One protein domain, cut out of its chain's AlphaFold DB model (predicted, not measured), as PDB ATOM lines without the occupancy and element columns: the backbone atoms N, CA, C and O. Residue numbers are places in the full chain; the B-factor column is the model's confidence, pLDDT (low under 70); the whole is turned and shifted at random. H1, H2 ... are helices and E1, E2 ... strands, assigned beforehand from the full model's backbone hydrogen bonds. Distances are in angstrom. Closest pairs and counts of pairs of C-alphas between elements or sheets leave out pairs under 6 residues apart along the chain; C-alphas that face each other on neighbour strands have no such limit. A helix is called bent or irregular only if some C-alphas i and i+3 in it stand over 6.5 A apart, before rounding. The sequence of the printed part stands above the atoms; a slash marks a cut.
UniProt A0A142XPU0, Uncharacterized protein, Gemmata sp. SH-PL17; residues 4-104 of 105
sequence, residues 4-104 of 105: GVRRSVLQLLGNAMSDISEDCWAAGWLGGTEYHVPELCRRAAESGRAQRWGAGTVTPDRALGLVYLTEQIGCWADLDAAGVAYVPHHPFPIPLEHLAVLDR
ATOM      1  N   GLY A   4      34.624  48.454  35.987       93.38
ATOM      2  CA  GLY A   4      33.707  47.341  36.212       93.38
ATOM      3  C   GLY A   4      34.141  46.098  35.442       93.38
ATOM      4  O   GLY A   4      34.221  45.012  36.017       93.38
ATOM      5  N   VAL A   5      34.518  46.271  34.173       94.31
ATOM      6  CA  VAL A   5      35.042  45.180  33.334       94.31
ATOM      7  C   VAL A   5      36.339  44.622  33.912       94.31
ATOM      8  O   VAL A   5      36.471  43.406  34.047       94.31
ATOM      9  N   ARG A   6      37.273  45.490  34.324       95.50
ATOM     10  CA  ARG A   6      38.535  45.070  34.951       95.50
ATOM     11  C   ARG A   6      38.284  44.222  36.195       95.50
ATOM     12  O   ARG A   6      38.922  43.186  36.364       95.50
ATOM     13  N   ARG A   7      37.333  44.629  37.043       95.56
ATOM     14  CA  ARG A   7      36.952  43.869  38.240       95.56
ATOM     15  C   ARG A   7      36.375  42.501  37.884       95.56
ATOM     16  O   ARG A   7      36.765  41.518  38.503       95.56
ATOM     17  N   SER A   8      35.489  42.415  36.893       95.62
ATOM     18  CA  SER A   8      34.928  41.132  36.449       95.62
ATOM     19  C   SER A   8      35.999  40.191  35.899       95.62
ATOM     20  O   SER A   8      36.002  39.012  36.242       95.62
ATOM     21  N   VAL A   9      36.942  40.705  35.105       96.12
ATOM     22  CA  VAL A   9      38.062  39.906  34.585       96.12
ATOM     23  C   VAL A   9      38.969  39.424  35.717       96.12
ATOM     24  O   VAL A   9      39.365  38.264  35.711       96.12
ATOM     25  N   LEU A  10      39.231  40.259  36.728       97.62
ATOM     26  CA  LEU A  10      39.971  39.845  37.922       97.62
ATOM     27  C   LEU A  10      39.271  38.698  38.668       97.62
ATOM     28  O   LEU A  10      39.936  37.751  39.077       97.62
ATOM     29  N   GLN A  11      37.941  38.747  38.814       96.06
ATOM     30  CA  GLN A  11      37.210  37.652  39.465       96.06
ATOM     31  C   GLN A  11      37.266  36.356  38.647       96.06
ATOM     32  O   GLN A  11      37.434  35.278  39.211       96.06
ATOM     33  N   LEU A  12      37.159  36.447  37.316       95.00
ATOM     34  CA  LEU A  12      37.304  35.288  36.430       95.00
ATOM     35  C   LEU A  12      38.709  34.689  36.507       95.00
ATOM     36  O   LEU A  12      38.848  33.469  36.569       95.00
ATOM     37  N   LEU A  13      39.736  35.540  36.539       96.31
ATOM     38  CA  LEU A  13      41.122  35.121  36.699       96.31
ATOM     39  C   LEU A  13      41.327  34.384  38.026       96.31
ATOM     40  O   LEU A  13      41.867  33.282  38.028       96.31
ATOM     41  N   GLY A  14      40.856  34.958  39.135       94.75
ATOM     42  CA  GLY A  14      40.963  34.338  40.454       94.75
ATOM     43  C   GLY A  14      40.253  32.992  40.540       94.75
ATOM     44  O   GLY A  14      40.847  32.027  41.012       94.75
ATOM     45  N   ASN A  15      39.042  32.878  39.987       92.81
ATOM     46  CA  ASN A  15      38.344  31.593  39.899       92.81
ATOM     47  C   ASN A  15      39.151  30.567  39.095       92.81
ATOM     48  O   ASN A  15      39.372  29.454  39.560       92.81
ATOM     49  N   ALA A  16      39.672  30.956  37.930       92.81
ATOM     50  CA  ALA A  16      40.449  30.052  37.091       92.81
ATOM     51  C   ALA A  16      41.771  29.603  37.747       92.81
ATOM     52  O   ALA A  16      42.221  28.484  37.480       92.81
ATOM     53  N   MET A  17      42.378  30.454  38.586       93.31
ATOM     54  CA  MET A  17      43.531  30.118  39.430       93.31
ATOM     55  C   MET A  17      43.134  29.180  40.576       93.31
ATOM     56  O   MET A  17      43.803  28.172  40.784       93.31
ATOM     57  N   SER A  18      42.025  29.454  41.269       91.12
ATOM     58  CA  SER A  18      41.502  28.595  42.339       91.12
ATOM     59  C   SER A  18      41.177  27.186  41.831       91.12
ATOM     60  O   SER A  18      41.508  26.203  42.489       91.12
ATOM     61  N   ASP A  19      40.605  27.081  40.631       89.31
ATOM     62  CA  ASP A  19      40.284  25.807  39.981       89.31
ATOM     63  C   ASP A  19      41.533  24.957  39.674       89.31
ATOM     64  O   ASP A  19      41.426  23.746  39.505       89.31
ATOM     65  N   ILE A  20      42.720  25.565  39.538       88.88
ATOM     66  CA  ILE A  20      43.978  24.810  39.382       88.88
ATOM     67  C   ILE A  20      44.361  24.165  40.707       88.88
ATOM     68  O   ILE A  20      44.831  23.031  40.727       88.88
ATOM     69  N   SER A  21      44.202  24.894  41.803       75.94
ATOM     70  CA  SER A  21      44.735  24.481  43.092       75.94
ATOM     71  C   SER A  21      44.018  23.262  43.677       75.94
ATOM     72  O   SER A  21      44.676  22.419  44.279       75.94
ATOM     73  N   GLU A  22      42.706  23.113  43.467       73.00
ATOM     74  CA  GLU A  22      41.880  22.186  44.268       73.00
ATOM     75  C   GLU A  22      40.927  21.291  43.450       73.00
ATOM     76  O   GLU A  22      39.908  20.852  43.978       73.00
ATOM     77  N   ASP A  23      41.250  21.019  42.172       61.41
ATOM     78  CA  ASP A  23      40.505  20.188  41.197       61.41
ATOM     79  C   ASP A  23      39.374  19.329  41.834       61.41
ATOM     80  O   ASP A  23      39.580  18.207  42.302       61.41
ATOM     81  N   CYS A  24      38.157  19.894  41.868       52.22
ATOM     82  CA  CYS A  24      36.891  19.274  42.293       52.22
ATOM     83  C   CYS A  24      36.564  19.089  43.799       52.22
ATOM     84  O   CYS A  24      35.597  18.378  44.090       52.22
ATOM     85  N   TRP A  25      37.231  19.740  44.760       46.62
ATOM     86  CA  TRP A  25      36.738  19.780  46.155       46.62
ATOM     87  C   TRP A  25      36.300  21.187  46.573       46.62
ATOM     88  O   TRP A  25      36.913  22.184  46.224       46.62
ATOM     89  N   ALA A  26      35.202  21.268  47.331       53.84
ATOM     90  CA  ALA A  26      34.577  22.505  47.815       53.84
ATOM     91  C   ALA A  26      35.400  23.250  48.898       53.84
ATOM     92  O   ALA A  26      34.832  23.866  49.799       53.84
ATOM     93  N   ALA A  27      36.729  23.175  48.834       52.50
ATOM     94  CA  ALA A  27      37.660  23.934  49.652       52.50
ATOM     95  C   ALA A  27      38.417  24.893  48.720       52.50
ATOM     96  O   ALA A  27      38.942  24.477  47.696       52.50
ATOM     97  N   GLY A  28      38.358  26.190  49.027       70.94
ATOM     98  CA  GLY A  28      38.872  27.264  48.175       70.94
ATOM     99  C   GLY A  28      40.401  27.349  48.084       70.94
ATOM    100  O   GLY A  28      41.124  26.429  48.437       70.94
ATOM    101  N   TRP A  29      40.867  28.502  47.608       86.94
ATOM    102  CA  TRP A  29      42.263  28.921  47.424       86.94
ATOM    103  C   TRP A  29      43.319  28.235  48.315       86.94
ATOM    104  O   TRP A  29      43.408  28.491  49.519       86.94
ATOM    105  N   LEU A  30      44.193  27.431  47.698       86.88
ATOM    106  CA  LEU A  30      45.387  26.888  48.352       86.88
ATOM    107  C   LEU A  30      46.391  28.011  48.638       86.88
ATOM    108  O   LEU A  30      46.738  28.775  47.735       86.88
ATOM    109  N   GLY A  31      46.916  28.079  49.860       88.00
ATOM    110  CA  GLY A  31      47.921  29.080  50.230       88.00
ATOM    111  C   GLY A  31      49.130  29.081  49.284       88.00
ATOM    112  O   GLY A  31      49.689  28.028  48.966       88.00
ATOM    113  N   GLY A  32      49.529  30.268  48.824       90.19
ATOM    114  CA  GLY A  32      50.607  30.447  47.859       90.19
ATOM    115  C   GLY A  32      50.168  30.349  46.397       90.19
ATOM    116  O   GLY A  32      51.011  30.516  45.520       90.19
ATOM    117  N   THR A  33      48.889  30.096  46.096       93.44
ATOM    118  CA  THR A  33      48.358  30.126  44.717       93.44
ATOM    119  C   THR A  33      48.646  31.466  44.035       93.44
ATOM    120  O   THR A  33      49.000  31.482  42.855       93.44
ATOM    121  N   GLU A  34      48.590  32.563  44.793       94.94
ATOM    122  CA  GLU A  34      48.903  33.929  44.367       94.94
ATOM    123  C   GLU A  34      50.329  34.075  43.825       94.94
ATOM    124  O   GLU A  34      50.549  34.923  42.967       94.94
ATOM    125  N   TYR A  35      51.268  33.216  44.242       95.50
ATOM    126  CA  TYR A  35      52.659  33.203  43.778       95.50
ATOM    127  C   TYR A  35      52.943  32.046  42.809       95.50
ATOM    128  O   TYR A  35      53.538  32.228  41.747       95.50
ATOM    129  N   HIS A  36      52.508  30.834  43.147       95.06
ATOM    130  CA  HIS A  36      52.907  29.617  42.447       95.06
ATOM    131  C   HIS A  36      52.235  29.458  41.083       95.06
ATOM    132  O   HIS A  36      52.916  29.146  40.109       95.06
ATOM    133  N   VAL A  37      50.924  29.705  40.971       95.19
ATOM    134  CA  VAL A  37      50.224  29.605  39.677       95.19
ATOM    135  C   VAL A  37      50.804  30.566  38.629       95.19
ATOM    136  O   VAL A  37      51.042  30.104  37.510       95.19
ATOM    137  N   PRO A  38      51.107  31.842  38.947       96.50
ATOM    138  CA  PRO A  38      51.797  32.737  38.020       96.50
ATOM    139  C   PRO A  38      53.101  32.167  37.456       96.50
ATOM    140  O   PRO A  38      53.299  32.131  36.239       96.50
ATOM    141  N   GLU A  39      53.986  31.685  38.328       96.25
ATOM    142  CA  GLU A  39      55.282  31.141  37.917       96.25
ATOM    143  C   GLU A  39      55.128  29.830  37.135       96.25
ATOM    144  O   GLU A  39      55.819  29.610  36.140       96.25
ATOM    145  N   LEU A  40      54.180  28.972  37.513       95.88
ATOM    146  CA  LEU A  40      53.902  27.735  36.785       95.88
ATOM    147  C   LEU A  40      53.295  28.000  35.406       95.88
ATOM    148  O   LEU A  40      53.628  27.290  34.459       95.88
ATOM    149  N   CYS A  41      52.474  29.041  35.253       96.50
ATOM    150  CA  CYS A  41      52.010  29.477  33.938       96.50
ATOM    151  C   CYS A  41      53.189  29.913  33.061       96.50
ATOM    152  O   CYS A  41      53.288  29.478  31.913       96.50
ATOM    153  N   ARG A  42      54.123  30.699  33.611       94.62
ATOM    154  CA  ARG A  42      55.347  31.102  32.904       94.62
ATOM    155  C   ARG A  42      56.163  29.880  32.461       94.62
ATOM    156  O   ARG A  42      56.461  29.739  31.278       94.62
ATOM    157  N   ARG A  43      56.443  28.944  33.379       95.38
ATOM    158  CA  ARG A  43      57.170  27.691  33.089       95.38
ATOM    159  C   ARG A  43      56.456  26.839  32.033       95.38
ATOM    160  O   ARG A  43      57.113  26.299  31.142       95.38
ATOM    161  N   ALA A  44      55.130  26.710  32.105       96.75
ATOM    162  CA  ALA A  44      54.344  25.922  31.156       96.75
ATOM    163  C   ALA A  44      54.346  26.528  29.747       96.75
ATOM    164  O   ALA A  44      54.520  25.797  28.771       96.75
ATOM    165  N   ALA A  45      54.191  27.850  29.648       94.06
ATOM    166  CA  ALA A  45      54.211  28.573  28.381       94.06
ATOM    167  C   ALA A  45      55.597  28.528  27.714       94.06
ATOM    168  O   ALA A  45      55.689  28.301  26.512       94.06
ATOM    169  N   GLU A  46      56.677  28.680  28.489       94.19
ATOM    170  CA  GLU A  46      58.053  28.642  27.974       94.19
ATOM    171  C   GLU A  46      58.496  27.236  27.554       94.19
ATOM    172  O   GLU A  46      59.134  27.058  26.519       94.19
ATOM    173  N   SER A  47      58.178  26.224  28.366       95.56
ATOM    174  CA  SER A  47      58.642  24.850  28.131       95.56
ATOM    175  C   SER A  47      57.719  24.028  27.229       95.56
ATOM    176  O   SER A  47      58.118  22.956  26.769       95.56
ATOM    177  N   GLY A  48      56.475  24.474  27.025       94.81
ATOM    178  CA  GLY A  48      55.425  23.690  26.373       94.81
ATOM    179  C   GLY A  48      55.014  22.441  27.162       94.81
ATOM    180  O   GLY A  48      54.424  21.523  26.595       94.81
ATOM    181  N   ARG A  49      55.341  22.362  28.461       95.94
ATOM    182  CA  ARG A  49      55.052  21.206  29.322       95.94
ATOM    183  C   ARG A  49      54.136  21.586  30.470       95.94
ATOM    184  O   ARG A  49      54.308  22.625  31.099       95.94
ATOM    185  N   ALA A  50      53.204  20.693  30.779       95.69
ATOM    186  CA  ALA A  50      52.300  20.876  31.900       95.69
ATOM    187  C   ALA A  50      53.054  20.931  33.242       95.69
ATOM    188  O   ALA A  50      54.031  20.208  33.436       95.69
ATOM    189  N   GLN A  51      52.574  21.773  34.154       94.94
ATOM    190  CA  GLN A  51      53.093  21.932  35.513       94.94
ATOM    191  C   GLN A  51      52.012  21.533  36.519       94.94
ATOM    192  O   GLN A  51      50.830  21.785  36.282       94.94
ATOM    193  N   ARG A  52      52.385  20.906  37.633       91.56
ATOM    194  CA  ARG A  52      51.426  20.517  38.678       91.56
ATOM    195  C   ARG A  52      51.358  21.592  39.757       91.56
ATOM    196  O   ARG A  52      52.344  22.274  40.002       91.56
ATOM    197  N   TRP A  53      50.184  21.748  40.359       90.50
ATOM    198  CA  TRP A  53      49.972  22.579  41.542       90.50
ATOM    199  C   TRP A  53      48.756  22.065  42.302       90.50
ATOM    200  O   TRP A  53      47.706  21.875  41.693       90.50
ATOM    201  N   GLY A  54      48.899  21.837  43.609       86.25
ATOM    202  CA  GLY A  54      47.835  21.247  44.420       86.25
ATOM    203  C   GLY A  54      47.299  19.951  43.799       86.25
ATOM    204  O   GLY A  54      48.074  19.038  43.491       86.25
ATOM    205  N   ALA A  55      45.984  19.880  43.600       84.19
ATOM    206  CA  ALA A  55      45.323  18.744  42.956       84.19
ATOM    207  C   ALA A  55      45.296  18.826  41.418       84.19
ATOM    208  O   ALA A  55      45.142  17.796  40.757       84.19
ATOM    209  N   GLY A  56      45.460  20.019  40.842       88.44
ATOM    210  CA  GLY A  56      45.279  20.249  39.414       88.44
ATOM    211  C   GLY A  56      46.572  20.335  38.609       88.44
ATOM    212  O   GLY A  56      47.685  20.005  39.032       88.44
ATOM    213  N   THR A  57      46.404  20.729  37.349       91.56
ATOM    214  CA  THR A  57      47.491  20.835  36.373       91.56
ATOM    215  C   THR A  57      47.337  22.101  35.537       91.56
ATOM    216  O   THR A  57      46.285  22.375  34.955       91.56
ATOM    217  N   VAL A  58      48.427  22.853  35.439       94.44
ATOM    218  CA  VAL A  58      48.599  23.981  34.530       94.44
ATOM    219  C   VAL A  58      49.114  23.440  33.200       94.44
ATOM    220  O   VAL A  58      50.303  23.162  33.044       94.44
ATOM    221  N   THR A  59      48.220  23.246  32.235       95.94
ATOM    222  CA  THR A  59      48.611  22.905  30.858       95.94
ATOM    223  C   THR A  59      49.128  24.148  30.120       95.94
ATOM    224  O   THR A  59      48.771  25.262  30.509       95.94
ATOM    225  N   PRO A  60      49.925  24.002  29.042       96.88
ATOM    226  CA  PRO A  60      50.387  25.149  28.254       96.88
ATOM    227  C   PRO A  60      49.243  26.035  27.741       96.88
ATOM    228  O   PRO A  60      49.302  27.249  27.894       96.88
ATOM    229  N   ASP A  61      48.158  25.448  27.227       95.81
ATOM    230  CA  ASP A  61      47.005  26.217  26.738       95.81
ATOM    231  C   ASP A  61      46.317  27.004  27.864       95.81
ATOM    232  O   ASP A  61      45.970  28.176  27.699       95.81
ATOM    233  N   ARG A  62      46.162  26.384  29.042       94.56
ATOM    234  CA  ARG A  62      45.587  27.049  30.220       94.56
ATOM    235  C   ARG A  62      46.496  28.172  30.715       94.56
ATOM    236  O   ARG A  62      46.001  29.246  31.044       94.56
ATOM    237  N   ALA A  63      47.809  27.944  30.724       97.00
ATOM    238  CA  ALA A  63      48.798  28.954  31.070       97.00
ATOM    239  C   ALA A  63      48.724  30.165  30.138       97.00
ATOM    240  O   ALA A  63      48.651  31.289  30.621       97.00
ATOM    241  N   LEU A  64      48.676  29.945  28.821       95.94
ATOM    242  CA  LEU A  64      48.550  31.022  27.838       95.94
ATOM    243  C   LEU A  64      47.251  31.814  28.028       95.94
ATOM    244  O   LEU A  64      47.272  33.040  27.952       95.94
ATOM    245  N   GLY A  65      46.139  31.137  28.335       95.56
ATOM    246  CA  GLY A  65      44.874  31.798  28.660       95.56
ATOM    247  C   GLY A  65      44.968  32.695  29.899       95.56
ATOM    248  O   GLY A  65      44.535  33.846  29.861       95.56
ATOM    249  N   LEU A  66      45.569  32.203  30.986       96.00
ATOM    250  CA  LEU A  66      45.757  32.979  32.217       96.00
ATOM    251  C   LEU A  66      46.727  34.147  32.014       96.00
ATOM    252  O   LEU A  66      46.420  35.265  32.424       96.00
ATOM    253  N   VAL A  67      47.848  33.913  31.326       95.44
ATOM    254  CA  VAL A  67      48.813  34.961  30.969       95.44
ATOM    255  C   VAL A  67      48.123  36.042  30.143       95.44
ATOM    256  O   VAL A  67      48.188  37.210  30.516       95.44
ATOM    257  N   TYR A  68      47.358  35.668  29.115       93.94
ATOM    258  CA  TYR A  68      46.590  36.624  28.320       93.94
ATOM    259  C   TYR A  68      45.651  37.479  29.187       93.94
ATOM    260  O   TYR A  68      45.660  38.703  29.073       93.94
ATOM    261  N   LEU A  69      44.878  36.867  30.095       94.25
ATOM    262  CA  LEU A  69      43.998  37.609  31.009       94.25
ATOM    263  C   LEU A  69      44.786  38.587  31.887       94.25
ATOM    264  O   LEU A  69      44.383  39.744  32.027       94.25
ATOM    265  N   THR A  70      45.916  38.146  32.444       95.75
ATOM    266  CA  THR A  70      46.768  38.981  33.303       95.75
ATOM    267  C   THR A  70      47.385  40.150  32.544       95.75
ATOM    268  O   THR A  70      47.431  41.250  33.083       95.75
ATOM    269  N   GLU A  71      47.776  39.972  31.281       93.44
ATOM    270  CA  GLU A  71      48.269  41.053  30.422       93.44
ATOM    271  C   GLU A  71      47.183  42.096  30.127       93.44
ATOM    272  O   GLU A  71      47.475  43.292  30.088       93.44
ATOM    273  N   GLN A  72      45.917  41.680  29.983       92.94
ATOM    274  CA  GLN A  72      44.808  42.615  29.758       92.94
ATOM    275  C   GLN A  72      44.513  43.503  30.975       92.94
ATOM    276  O   GLN A  72      44.119  44.661  30.808       92.94
ATOM    277  N   ILE A  73      44.665  42.973  32.196       95.44
ATOM    278  CA  ILE A  73      44.348  43.706  33.437       95.44
ATOM    279  C   ILE A  73      45.582  44.216  34.188       95.44
ATOM    280  O   ILE A  73      45.446  45.044  35.084       95.44
ATOM    281  N   GLY A  74      46.782  43.774  33.822       96.06
ATOM    282  CA  GLY A  74      48.060  44.175  34.409       96.06
ATOM    283  C   GLY A  74      48.362  43.590  35.792       96.06
ATOM    284  O   GLY A  74      49.248  44.104  36.468       96.06
ATOM    285  N   CYS A  75      47.633  42.572  36.252       97.25
ATOM    286  CA  CYS A  75      47.843  41.943  37.559       97.25
ATOM    287  C   CYS A  75      47.387  40.479  37.570       97.25
ATOM    288  O   CYS A  75      46.621  40.046  36.710       97.25
ATOM    289  N   TRP A  76      47.833  39.748  38.589       97.75
ATOM    290  CA  TRP A  76      47.297  38.447  38.982       97.75
ATOM    291  C   TRP A  76      46.202  38.614  40.038       97.75
ATOM    292  O   TRP A  76      45.927  39.732  40.480       97.75
ATOM    293  N   ALA A  77      45.555  37.512  40.407       97.19
ATOM    294  CA  ALA A  77      44.570  37.484  41.478       97.19
ATOM    295  C   ALA A  77      45.187  36.933  42.768       97.19
ATOM    296  O   ALA A  77      46.012  36.021  42.729       97.19
ATOM    297  N   ASP A  78      44.740  37.478  43.891       96.56
ATOM    298  CA  ASP A  78      44.914  36.926  45.232       96.56
ATOM    299  C   ASP A  78      43.550  36.909  45.924       96.56
ATOM    300  O   ASP A  78      42.682  37.725  45.598       96.56
ATOM    301  N   LEU A  79      43.334  35.964  46.830       94.62
ATOM    302  CA  LEU A  79      42.099  35.885  47.594       94.62
ATOM    303  C   LEU A  79      42.138  36.922  48.725       94.62
ATOM    304  O   LEU A  79      43.118  37.034  49.455       94.62
ATOM    305  N   ASP A  80      41.066  37.699  48.881       94.12
ATOM    306  CA  ASP A  80      40.992  38.681  49.955       94.12
ATOM    307  C   ASP A  80      40.990  38.031  51.348       94.12
ATOM    308  O   ASP A  80      40.697  36.850  51.532       94.12
ATOM    309  N   ALA A  81      41.285  38.829  52.377       89.69
ATOM    310  CA  ALA A  81      41.347  38.343  53.755       89.69
ATOM    311  C   ALA A  81      40.011  37.775  54.278       89.69
ATOM    312  O   ALA A  81      39.995  37.073  55.288       89.69
ATOM    313  N   ALA A  82      38.893  38.103  53.623       90.94
ATOM    314  CA  ALA A  82      37.572  37.579  53.952       90.94
ATOM    315  C   ALA A  82      37.274  36.238  53.256       90.94
ATOM    316  O   ALA A  82      36.335  35.551  53.655       90.94
ATOM    317  N   GLY A  83      38.061  35.858  52.249       88.44
ATOM    318  CA  GLY A  83      37.876  34.644  51.469       88.44
ATOM    319  C   GLY A  83      36.683  34.691  50.514       88.44
ATOM    320  O   GLY A  83      36.131  33.642  50.194       88.44
ATOM    321  N   VAL A  84      36.241  35.884  50.098       89.38
ATOM    322  CA  VAL A  84      34.988  36.068  49.334       89.38
ATOM    323  C   VAL A  84      35.180  36.702  47.963       89.38
ATOM    324  O   VAL A  84      34.292  36.587  47.117       89.38
ATOM    325  N   ALA A  85      36.299  37.384  47.733       93.38
ATOM    326  CA  ALA A  85      36.577  38.052  46.470       93.38
ATOM    327  C   ALA A  85      38.070  38.057  46.156       93.38
ATOM    328  O   ALA A  85      38.911  37.950  47.045       93.38
ATOM    329  N   TYR A  86      38.395  38.244  44.879       96.06
ATOM    330  CA  TYR A  86      39.782  38.381  44.449       96.06
ATOM    331  C   TYR A  86      40.217  39.839  44.347       96.06
ATOM    332  O   TYR A  86      39.472  40.691  43.848       96.06
ATOM    333  N   VAL A  87      41.450  40.106  44.763       97.06
ATOM    334  CA  VAL A  87      42.110  41.412  44.713       97.06
ATOM    335  C   VAL A  87      43.322  41.382  43.775       97.06
ATOM    336  O   VAL A  87      43.869  40.310  43.512       97.06
ATOM    337  N   PRO A  88      43.740  42.538  43.217       97.94
ATOM    338  CA  PRO A  88      44.938  42.614  42.390       97.94
ATOM    339  C   PRO A  88      46.190  42.189  43.157       97.94
ATOM    340  O   PRO A  88      46.442  42.681  44.256       97.94
ATOM    341  N   HIS A  89      47.009  41.352  42.529       97.62
ATOM    342  CA  HIS A  89      48.278  40.887  43.066       97.62
ATOM    343  C   HIS A  89      49.394  40.977  42.018       97.62
ATOM    344  O   HIS A  89      49.171  40.784  40.821       97.62
ATOM    345  N   HIS A  90      50.611  41.280  42.466       97.12
ATOM    346  CA  HIS A  90      51.797  41.389  41.618       97.12
ATOM    347  C   HIS A  90      52.863  40.424  42.141       97.12
ATOM    348  O   HIS A  90      53.664  40.805  42.990       97.12
ATOM    349  N   PRO A  91      52.870  39.177  41.647       95.00
ATOM    350  CA  PRO A  91      53.657  38.102  42.237       95.00
ATOM    351  C   PRO A  91      55.137  38.184  41.884       95.00
ATOM    352  O   PRO A  91      55.949  37.512  42.502       95.00
ATOM    353  N   PHE A  92      55.508  38.980  40.878       93.94
ATOM    354  CA  PHE A  92      56.880  39.054  40.393       93.94
ATOM    355  C   PHE A  92      57.634  40.264  40.972       93.94
ATOM    356  O   PHE A  92      57.108  41.378  40.924       93.94
ATOM    357  N   PRO A  93      58.893  40.081  41.418       94.25
ATOM    358  CA  PRO A  93      59.599  38.802  41.546       94.25
ATOM    359  C   PRO A  93      59.010  37.925  42.664       94.25
ATOM    360  O   PRO A  93      58.641  38.430  43.720       94.25
ATOM    361  N   ILE A  94      58.968  36.610  42.427       92.81
ATOM    362  CA  ILE A  94      58.437  35.637  43.391       92.81
ATOM    363  C   ILE A  94      59.370  35.574  44.613       92.81
ATOM    364  O   ILE A  94      60.583  35.432  44.416       92.81
ATOM    365  N   PRO A  95      58.853  35.643  45.856       93.44
ATOM    366  CA  PRO A  95      59.680  35.473  47.050       93.44
ATOM    367  C   PRO A  95      60.385  34.105  47.085       93.44
ATOM    368  O   PRO A  95      59.862  33.098  46.598       93.44
ATOM    369  N   LEU A  96      61.588  34.045  47.666       90.50
ATOM    370  CA  LEU A  96      62.452  32.853  47.618       90.50
ATOM    371  C   LEU A  96      61.805  31.618  48.259       90.50
ATOM    372  O   LEU A  96      61.980  30.500  47.775       90.50
ATOM    373  N   GLU A  97      61.047  31.817  49.331       91.44
ATOM    374  CA  GLU A  97      60.299  30.777  50.028       91.44
ATOM    375  C   GLU A  97      59.276  30.082  49.120       91.44
ATOM    376  O   GLU A  97      59.096  28.871  49.231       91.44
ATOM    377  N   HIS A  98      58.682  30.814  48.174       91.38
ATOM    378  CA  HIS A  98      57.718  30.289  47.209       91.38
ATOM    379  C   HIS A  98      58.413  29.585  46.035       91.38
ATOM    380  O   HIS A  98      57.973  28.526  45.589       91.38
ATOM    381  N   LEU A  99      59.565  30.091  45.580       88.50
ATOM    382  CA  LEU A  99      60.372  29.393  44.568       88.50
ATOM    383  C   LEU A  99      60.842  28.017  45.063       88.50
ATOM    384  O   LEU A  99      60.740  27.026  44.342       88.50
ATOM    385  N   ALA A 100      61.279  27.934  46.322       87.62
ATOM    386  CA  ALA A 100      61.737  26.683  46.921       87.62
ATOM    387  C   ALA A 100      60.639  25.607  47.020       87.62
ATOM    388  O   ALA A 100      60.960  24.419  47.083       87.62
ATOM    389  N   VAL A 101      59.362  26.001  47.060       86.00
ATOM    390  CA  VAL A 101      58.223  25.069  47.031       86.00
ATOM    391  C   VAL A 101      58.047  24.474  45.636       86.00
ATOM    392  O   VAL A 101      57.835  23.269  45.520       86.00
ATOM    393  N   LEU A 102      58.177  25.290  44.587       85.62
ATOM    394  CA  LEU A 102      57.995  24.854  43.199       85.62
ATOM    395  C   LEU A 102      59.062  23.862  42.739       85.62
ATOM    396  O   LEU A 102      58.758  22.945  41.987       85.62
ATOM    397  N   ASP A 103      60.302  24.020  43.198       82.19
ATOM    398  CA  ASP A 103      61.416  23.162  42.773       82.19
ATOM    399  C   ASP A 103      61.412  21.775  43.448       82.19
ATOM    400  O   ASP A 103      62.247  20.925  43.140       82.19
ATOM    401  N   ARG A 104      60.484  21.536  44.385       72.56
ATOM    402  CA  ARG A 104      60.304  20.252  45.084       72.56
ATOM    403  C   ARG A 104      59.165  19.399  44.519       72.56
ATOM    404  O   ARG A 104      58.963  18.297  45.031       72.56
TER     405      ARG A 104
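Overview. This is residues 4 to 104 of the 105 residues of an uncharacterized protein of Gemmata sp. SH-PL17 (UniProt A0A142XPU0). Three helices pack together as the core, H1 and H3 side by side and running opposite ways, with H2 at a large angle to both; two small strand hairpins, apart from each other, pack on these helices. The hairpin E3 and E4 packs on H1 and on the first residues of H2, the hairpin E1 and E2 packs on H2 and the last residues of H1, and the short H4 packs on H2 alone among the helices. The printed part has 101 residues, with four named helices and four named strands in the order H1, H2, E1, E2, H3, E3, E4, H4; both sheets have two antiparallel strands, and the class is mixed, helices and strands. The whole is compact and rounded, with a radius of gyration of the C-alphas of 12.6 A and spans of 35 by 27 by 27 A.

Arrangement. H1, residues 4 to 21, touches H3, residues 60 to 73, at a shallow tilt of 28 degrees, opposite ways, the closest C-alphas being those of Arg 6 and Ile 73, 6.2 A apart. H2, residues 33 to 47, is the hub, touching three other helices. With residues 33 to 37 alone it touches residues 17 to 21 of H1, about perpendicular at 80 degrees, closest at C-alphas 17 and 37, 6.7 A. It touches H3 at a steep tilt of 59 degrees, opposite ways, closest at C-alphas 41 and 63, 4.3 A. The hairpin of E1, residues 51 to 53, and E2, residues 56 to 58, has N 51 and O 58 within hydrogen-bond range at 2.9 A; the closest C-alphas of H2 and E1, those of Leu 40 and Gln 51, are 6.0 A apart. In the hairpin of E3, residues 76 to 79, and E4, residues 86 to 89, N 87 and O 78 are 2.8 A apart; the closest C-alphas of H1 and E3, those of Gly 14 and Ala 77, are 4.9 A apart. H4, residues 96 to 102, touches H2 at residues 35 to 36 alone, at a steep tilt of 60 degrees, the same way, closest at C-alphas 35 and 98, 6.8 A. Every O i to N i+4 pair is within hydrogen-bond range in H3, against 13 of 14 in H1, 10 of 11 in H2 and 2 of 3 in H4.

Along the chain. H1 begins at C-alpha 4, (33.707, 47.341, 36.212), and is 26.3 A long. H2 and H3 are each 20.2 A long; H2 is irregular, but only just, with C-alphas 34 and 37 6.51 A apart. H4 ends at C-alpha 102, (57.995, 24.854, 43.199).

Size, cuts and confidence. The C-alphas of Gly 4 and Arg 104, the two farthest apart, are 39.0 A apart. The printed part has no cut, and the link from H1 to H2, 11 residues, is long. Mean pLDDT of the printed part is 90.7; residues 23 to 27 are under 70.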